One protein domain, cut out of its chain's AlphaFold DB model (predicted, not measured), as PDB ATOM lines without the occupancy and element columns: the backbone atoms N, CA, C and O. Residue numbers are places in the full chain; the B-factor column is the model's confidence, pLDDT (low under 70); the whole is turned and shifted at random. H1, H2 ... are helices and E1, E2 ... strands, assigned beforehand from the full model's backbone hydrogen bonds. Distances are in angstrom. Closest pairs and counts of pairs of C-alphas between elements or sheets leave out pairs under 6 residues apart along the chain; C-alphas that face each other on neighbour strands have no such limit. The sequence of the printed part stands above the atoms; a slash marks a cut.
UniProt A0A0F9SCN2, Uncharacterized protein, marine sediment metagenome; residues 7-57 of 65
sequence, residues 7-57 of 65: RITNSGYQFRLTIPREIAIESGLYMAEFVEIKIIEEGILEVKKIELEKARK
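Overview. This is residues 7 to 57 of the 65 residues of an uncharacterized protein of marine sediment metagenome (UniProt A0A0F9SCN2). A long two-stranded hairpin, E1 and E2, makes one side of a loose, open frame, with the short helix H2 at the end where E2 finishes and the short helix H1 set off from both E2 and H2. Before H1 runs a long stretch with no named element, residues 7 to 20, which folds back on itself in a small loop whose residues 10 to 15 stick out free. The printed part has 51 residues with two named helices and two named strands, in the order H1, E1, E2, H2, and the class is mixed, helices and strands. The sheet has the order E1 - E2 and is antiparallel. The whole is loose, with a radius of gyration of the C-alphas of 12.3 A, and the C-alphas span 29 by 27 by 24 A.

Along the chain. Strand E1 is residues 34 to 41, 22.0 A from first to last C-alpha, beginning at C-alpha 34 at (16.017, -41.321, 33.316). Strand E2 is residues 44 to 50, 19.0 A long in the same sense. Helix H2, residues 52 to 57, measures 8.8 A from first to last C-alpha and ends with C-alpha 57 at (26.088, -49.142, 33.812). Helix H1, residues 21 to 26, measures 8.7 A and begins with C-alpha 21 at (5.555, -28.675, 32.647).

Arrangement. E1 and E2 form a hairpin of antiparallel neighbours, with 153 degrees between their N-to-C directions. C-alphas 35 and 49 face each other at 4.5 A. Across the pair, N 36 and O 48 are within hydrogen-bond range at 2.8 A, and so are N 46 and O 38, at 2.8 A. H2 follows E2 after one residue. E1 and H2 have 2 pairs of C-alphas within 8 A; their closest C-alphas are those of Phe 34 and Leu 52, 6.7 A apart. H1 is apart from E2 and apart from H2. Before H1, residues 9 to 10 pair antiparallel with residues 15 to 16, as strands do. In H1 and H2 every O i to N i+4 pair is within hydrogen-bond range.

Size, cuts and confidence. The two C-alphas farthest apart are those of Arg 7 and Lys 57, at 31.9 A, and these are also the first and last printed residues. The printed part has no cut. The links E1 to E2 and E2 to H2 are tight, the link H1 to E1, of 7 residues, is short, and no link between named elements is long. Residues 10 to 15 stand free. The mean pLDDT of the printed part is 88.2; residue 53 and residues 55 to 56, which belong to H2, are under 70, and the mean of H2 is 69.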
ATOM      1  N   ARG A   7       7.941 -25.816  45.643       94.38
ATOM      2  CA  ARG A   7       8.136 -26.364  46.984       94.38
ATOM      3  C   ARG A   7       8.719 -27.771  46.895       94.38
ATOM      4  O   ARG A   7       8.159 -28.628  46.215       94.38
ATOM      5  N   ILE A   8       9.791 -28.025  47.642       93.56
ATOM      6  CA  ILE A   8      10.271 -29.389  47.886       93.56
ATOM      7  C   ILE A   8       9.328 -30.050  48.892       93.56
ATOM      8  O   ILE A   8       9.032 -29.498  49.953       93.56
ATOM      9  N   THR A   9       8.841 -31.234  48.542       94.75
ATOM     10  CA  THR A   9       7.997 -32.059  49.411       94.75
ATOM     11  C   THR A   9       8.793 -33.246  49.936       94.75
ATOM     12  O   THR A   9       9.811 -33.623  49.358       94.75
ATOM     13  N   ASN A  10       8.363 -33.826  51.054       91.94
ATOM     14  CA  ASN A  10       9.008 -34.995  51.642       91.94
ATOM     15  C   ASN A  10       8.071 -36.203  51.531       91.94
ATOM     16  O   ASN A  10       6.883 -36.104  51.827       91.94
ATOM     17  N   SER A  11       8.619 -37.332  51.092       85.06
ATOM     18  CA  SER A  11       7.944 -38.620  50.981       85.06
ATOM     19  C   SER A  11       8.615 -39.685  51.858       85.06
ATOM     20  O   SER A  11       8.888 -40.789  51.384       85.06
ATOM     21  N   GLY A  12       8.910 -39.362  53.117       86.06
ATOM     22  CA  GLY A  12       9.486 -40.267  54.120       86.06
ATOM     23  C   GLY A  12      10.938 -40.651  53.827       86.06
ATOM     24  O   GLY A  12      11.845 -40.249  54.544       86.06
ATOM     25  N   TYR A  13      11.153 -41.397  52.747       86.94
ATOM     26  CA  TYR A  13      12.445 -41.926  52.309       86.94
ATOM     27  C   TYR A  13      13.155 -41.049  51.271       86.94
ATOM     28  O   TYR A  13      14.309 -41.304  50.947       86.94
ATOM     29  N   GLN A  14      12.480 -40.032  50.724       89.56
ATOM     30  CA  GLN A  14      13.050 -39.160  49.697       89.56
ATOM     31  C   GLN A  14      12.382 -37.786  49.658       89.56
ATOM     32  O   GLN A  14      11.167 -37.656  49.848       89.56
ATOM     33  N   PHE A  15      13.174 -36.765  49.340       90.94
ATOM     34  CA  PHE A  15      12.650 -35.473  48.918       90.94
ATOM     35  C   PHE A  15      12.136 -35.568  47.480       90.94
ATOM     36  O   PHE A  15      12.744 -36.217  46.632       90.94
ATOM     37  N   ARG A  16      11.007 -34.915  47.203       91.25
ATOM     38  CA  ARG A  16      10.419 -34.821  45.867       91.25
ATOM     39  C   ARG A  16      10.345 -33.362  45.434       91.25
ATOM     40  O   ARG A  16       9.759 -32.525  46.124       91.25
ATOM     41  N   LEU A  17      10.889 -33.094  44.254       91.81
ATOM     42  CA  LEU A  17      10.750 -31.841  43.522       91.81
ATOM     43  C   LEU A  17       9.894 -32.115  42.283       91.81
ATOM     44  O   LEU A  17      10.177 -33.044  41.533       91.81
ATOM     45  N   THR A  18       8.854 -31.314  42.064       91.75
ATOM     46  CA  THR A  18       8.076 -31.384  40.819       91.75
ATOM     47  C   THR A  18       8.616 -30.346  39.849       91.75
ATOM     48  O   THR A  18       8.582 -29.155  40.154       91.75
ATOM     49  N   ILE A  19       9.107 -30.792  38.691       92.38
ATOM     50  CA  ILE A  19       9.523 -29.899  37.604       92.38
ATOM     51  C   ILE A  19       8.252 -29.418  36.882       92.38
ATOM     52  O   ILE A  19       7.495 -30.257  36.387       92.38
ATOM     53  N   PRO A  20       7.980 -28.101  36.822       93.56
ATOM     54  CA  PRO A  20       6.844 -27.562  36.081       93.56
ATOM     55  C   PRO A  20       6.881 -27.965  34.607       93.56
ATOM     56  O   PRO A  20       7.951 -28.053  34.002       93.56
ATOM     57  N   ARG A  21       5.698 -28.169  34.017       92.69
ATOM     58  CA  ARG A  21       5.555 -28.675  32.647       92.69
ATOM     59  C   ARG A  21       6.307 -27.818  31.630       92.69
ATOM     60  O   ARG A  21       6.961 -28.377  30.758       92.69
ATOM     61  N   GLU A  22       6.229 -26.491  31.734       93.62
ATOM     62  CA  GLU A  22       6.919 -25.599  30.798       93.62
ATOM     63  C   GLU A  22       8.448 -25.755  30.845       93.62
ATOM     64  O   GLU A  22       9.081 -25.844  29.796       93.62
ATOM     65  N   ILE A  23       9.026 -25.892  32.045       93.50
ATOM     66  CA  ILE A  23      10.472 -26.071  32.241       93.50
ATOM     67  C   ILE A  23      10.909 -27.440  31.715       93.50
ATOM     68  O   ILE A  23      11.949 -27.542  31.068       93.50
ATOM     69  N   ALA A  24      10.111 -28.485  31.956       92.00
ATOM     70  CA  ALA A  24      10.396 -29.826  31.452       92.00
ATOM     71  C   ALA A  24      10.432 -29.861  29.913       92.00
ATOM     72  O   ALA A  24      11.385 -30.386  29.344       92.00
ATOM     73  N   ILE A  25       9.447 -29.242  29.247       91.94
ATOM     74  CA  ILE A  25       9.382 -29.176  27.778       91.94
ATOM     75  C   ILE A  25      10.564 -28.381  27.209       91.94
ATOM     76  O   ILE A  25      11.227 -28.869  26.296       91.94
ATOM     77  N   GLU A  26      10.859 -27.195  27.754       91.81
ATOM     78  CA  GLU A  26      11.994 -26.372  27.297       91.81
ATOM     79  C   GLU A  26      13.338 -27.094  27.508       91.81
ATOM     80  O   GLU A  26      14.234 -26.989  26.674       91.81
ATOM     81  N   SER A  27      13.453 -27.896  28.573       88.88
ATOM     82  CA  SER A  27      14.650 -28.695  28.883       88.88
ATOM     83  C   SER A  27      14.708 -30.048  28.153       88.88
ATOM     84  O   SER A  27      15.658 -30.804  28.352       88.88
ATOM     85  N   GLY A  28      13.701 -30.389  27.338       89.75
ATOM     86  CA  GLY A  28      13.630 -31.665  26.617       89.75
ATOM     87  C   GLY A  28      13.489 -32.904  27.513       89.75
ATOM     88  O   GLY A  28      13.939 -33.982  27.120       89.75
ATOM     89  N   LEU A  29      12.901 -32.744  28.704       90.12
ATOM     90  CA  LEU A  29      12.632 -33.808  29.672       90.12
ATOM     91  C   LEU A  29      11.183 -34.291  29.545       90.12
ATOM     92  O   LEU A  29      10.240 -33.516  29.722       90.12
ATOM     93  N   TYR A  30      11.007 -35.585  29.291       87.00
ATOM     94  CA  TYR A  30       9.699 -36.210  29.096       87.00
ATOM     95  C   TYR A  30       9.412 -37.301  30.136       87.00
ATOM     96  O   TYR A  30      10.276 -37.721  30.907       87.00
ATOM     97  N   MET A  31       8.154 -37.749  30.188       82.81
ATOM     98  CA  MET A  31       7.742 -38.822  31.096       82.81
ATOM     99  C   MET A  31       8.541 -40.108  30.846       82.81
ATOM    100  O   MET A  31       8.847 -40.437  29.704       82.81
ATOM    101  N   ALA A  32       8.813 -40.847  31.927       80.31
ATOM    102  CA  ALA A  32       9.557 -42.112  31.936       80.31
ATOM    103  C   ALA A  32      11.028 -42.026  31.474       80.31
ATOM    104  O   ALA A  32      11.673 -43.056  31.275       80.31
ATOM    105  N   GLU A  33      11.589 -40.821  31.347       85.50
ATOM    106  CA  GLU A  33      13.014 -40.645  31.075       85.50
ATOM    107  C   GLU A  33      13.850 -40.727  32.355       85.50
ATOM    108  O   GLU A  33      13.453 -40.262  33.424       85.50
ATOM    109  N   PHE A  34      15.045 -41.304  32.233       85.44
ATOM    110  CA  PHE A  34      16.017 -41.321  33.316       85.44
ATOM    111  C   PHE A  34      16.813 -40.020  33.313       85.44
ATOM    112  O   PHE A  34      17.300 -39.566  32.273       85.44
ATOM    113  N   VAL A  35      16.987 -39.444  34.499       90.62
ATOM    114  CA  VAL A  35      17.805 -38.252  34.707       90.62
ATOM    115  C   VAL A  35      18.884 -38.527  35.746       90.62
ATOM    116  O   VAL A  35      18.668 -39.236  36.725       90.62
ATOM    117  N   GLU A  36      20.059 -37.959  35.525       89.88
ATOM    118  CA  GLU A  36      21.129 -37.871  36.506       89.88
ATOM    119  C   GLU A  36      21.047 -36.507  37.195       89.88
ATOM    120  O   GLU A  36      20.994 -35.476  36.523       89.88
ATOM    121  N   ILE A  37      21.052 -36.512  38.527       92.19
ATOM    122  CA  ILE A  37      21.097 -35.305  39.354       92.19
ATOM    123  C   ILE A  37      22.493 -35.216  39.970       92.19
ATOM    124  O   ILE A  37      22.944 -36.165  40.613       92.19
ATOM    125  N   LYS A  38      23.178 -34.088  39.781       93.56
ATOM    126  CA  LYS A  38      24.489 -33.807  40.382       93.56
ATOM    127  C   LYS A  38      24.446 -32.532  41.199       93.56
ATOM    128  O   LYS A  38      23.829 -31.557  40.786       93.56
ATOM    129  N   ILE A  39      25.150 -32.534  42.324       95.19
ATOM    130  CA  ILE A  39      25.455 -31.315  43.074       95.19
ATOM    131  C   ILE A  39      26.665 -30.676  42.396       95.19
ATOM    132  O   ILE A  39      27.709 -31.321  42.291       95.19
ATOM    133  N   ILE A  40      26.504 -29.449  41.904       96.75
ATOM    134  CA  ILE A  40      27.606 -28.683  41.303       96.75
ATOM    135  C   ILE A  40      28.184 -27.662  42.283       96.75
ATOM    136  O   ILE A  40      29.391 -27.450  42.299       96.75
ATOM    137  N   GLU A  41      27.340 -27.111  43.154       95.00
ATOM    138  CA  GLU A  41      27.710 -26.265  44.289       95.00
ATOM    139  C   GLU A  41      26.618 -26.336  45.368       95.00
ATOM    140  O   GLU A  41      25.573 -26.968  45.174       95.00
ATOM    141  N   GLU A  42      26.861 -25.732  46.530       95.25
ATOM    142  CA  GLU A  42      25.902 -25.742  47.633       95.25
ATOM    143  C   GLU A  42      24.561 -25.128  47.202       95.25
ATOM    144  O   GLU A  42      24.480 -23.974  46.794       95.25
ATOM    145  N   GLY A  43      23.490 -25.924  47.266       92.00
ATOM    146  CA  GLY A  43      22.146 -25.491  46.877       92.00
ATOM    147  C   GLY A  43      21.860 -25.489  45.371       92.00
ATOM    148  O   GLY A  43      20.710 -25.250  45.000       92.00
ATOM    149  N   ILE A  44      22.834 -25.814  44.506       94.19
ATOM    150  CA  ILE A  44      22.615 -25.911  43.056       94.19
ATOM    151  C   ILE A  44      22.781 -27.345  42.557       94.19
ATOM    152  O   ILE A  44      23.834 -27.983  42.676       94.19
ATOM    153  N   LEU A  45      21.706 -27.831  41.938       93.50
ATOM    154  CA  LEU A  45      21.628 -29.141  41.312       93.50
ATOM    155  C   LEU A  45      21.585 -28.998  39.791       93.50
ATOM    156  O   LEU A  45      20.798 -28.224  39.251       93.50
ATOM    157  N   GLU A  46      22.383 -29.806  39.106       92.75
ATOM    158  CA  GLU A  46      22.298 -30.002  37.665       92.75
ATOM    159  C   GLU A  46      21.511 -31.286  37.377       92.75
ATOM    160  O   GLU A  46      21.842 -32.352  37.902       92.75
ATOM    161  N   VAL A  47      20.479 -31.192  36.533       92.12
ATOM    162  CA  VAL A  47      19.669 -32.335  36.087       92.12
ATOM    163  C   VAL A  47      19.949 -32.582  34.610       92.12
ATOM    164  O   VAL A  47      19.695 -31.717  33.774       92.12
ATOM    165  N   LYS A  48      20.472 -33.764  34.274       89.69
ATOM    166  CA  LYS A  48      20.809 -34.154  32.897       89.69
ATOM    167  C   LYS A  48      20.069 -35.415  32.489       89.69
ATOM    168  O   LYS A  48      20.071 -36.401  33.218       89.69
ATOM    169  N   LYS A  49      19.493 -35.412  31.287       88.81
ATOM    170  CA  LYS A  49      18.936 -36.616  30.660       88.81
ATOM    171  C   LYS A  49      20.034 -37.657  30.455       88.81
ATOM    172  O   LYS A  49      21.122 -37.324  29.981       88.81
ATOM    173  N   ILE A  50      19.736 -38.915  30.772       87.38
ATOM    174  CA  ILE A  50      20.641 -40.033  30.512       87.38
ATOM    175  C   ILE A  50      19.958 -41.114  29.684       87.38
ATOM    176  O   ILE A  50      18.774 -41.401  29.833       87.38
ATOM    177  N   GLU A  51      20.740 -41.748  28.817       81.25
ATOM    178  CA  GLU A  51      20.300 -42.929  28.085       81.25
ATOM    179  C   GLU A  51      20.235 -44.139  29.023       81.25
ATOM    180  O   GLU A  51      21.095 -44.323  29.890       81.25
ATOM    181  N   LEU A  52      19.239 -44.998  28.812       72.81
ATOM    182  CA  LEU A  52      18.938 -46.154  29.659       72.81
ATOM    183  C   LEU A  52      20.127 -47.135  29.754       72.81
ATOM    184  O   LEU A  52      20.389 -47.710  30.809       72.81
ATOM    185  N   GLU A  53      20.922 -47.269  28.692       68.56
ATOM    186  CA  GLU A  53      22.151 -48.078  28.696       68.56
ATOM    187  C   GLU A  53      23.242 -47.513  29.619       68.56
ATOM    188  O   GLU A  53      23.917 -48.264  30.330       68.56
ATOM    189  N   LYS A  54      23.400 -46.183  29.662       71.44
ATOM    190  CA  LYS A  54      24.333 -45.508  30.581       71.44
ATOM    191  C   LYS A  54      23.810 -45.537  32.018       71.44
ATOM    192  O   LYS A  54      24.606 -45.703  32.941       71.44
ATOM    193  N   ALA A  55      22.492 -45.441  32.199       67.81
ATOM    194  CA  ALA A  55      21.814 -45.598  33.485       67.81
ATOM    195  C   ALA A  55      22.083 -46.980  34.105       67.81
ATOM    196  O   ALA A  55      22.485 -47.077  35.265       67.81
ATOM    197  N   ARG A  56      21.961 -48.048  33.302       65.62
ATOM    198  CA  ARG A  56      22.240 -49.435  33.719       65.62
ATOM    199  C   ARG A  56      23.690 -49.641  34.154       65.62
ATOM    200  O   ARG A  56      23.928 -50.265  35.182       65.62
ATOM    201  N   LYS A  57      24.663 -49.076  33.426       70.62
ATOM    202  CA  LYS A  57      26.088 -49.142  33.812       70.62
ATOM    203  C   LYS A  57      26.391 -48.429  35.136       70.62
ATOM    204  O   LYS A  57      27.367 -48.779  35.788       70.62
TER     205      LYS A  57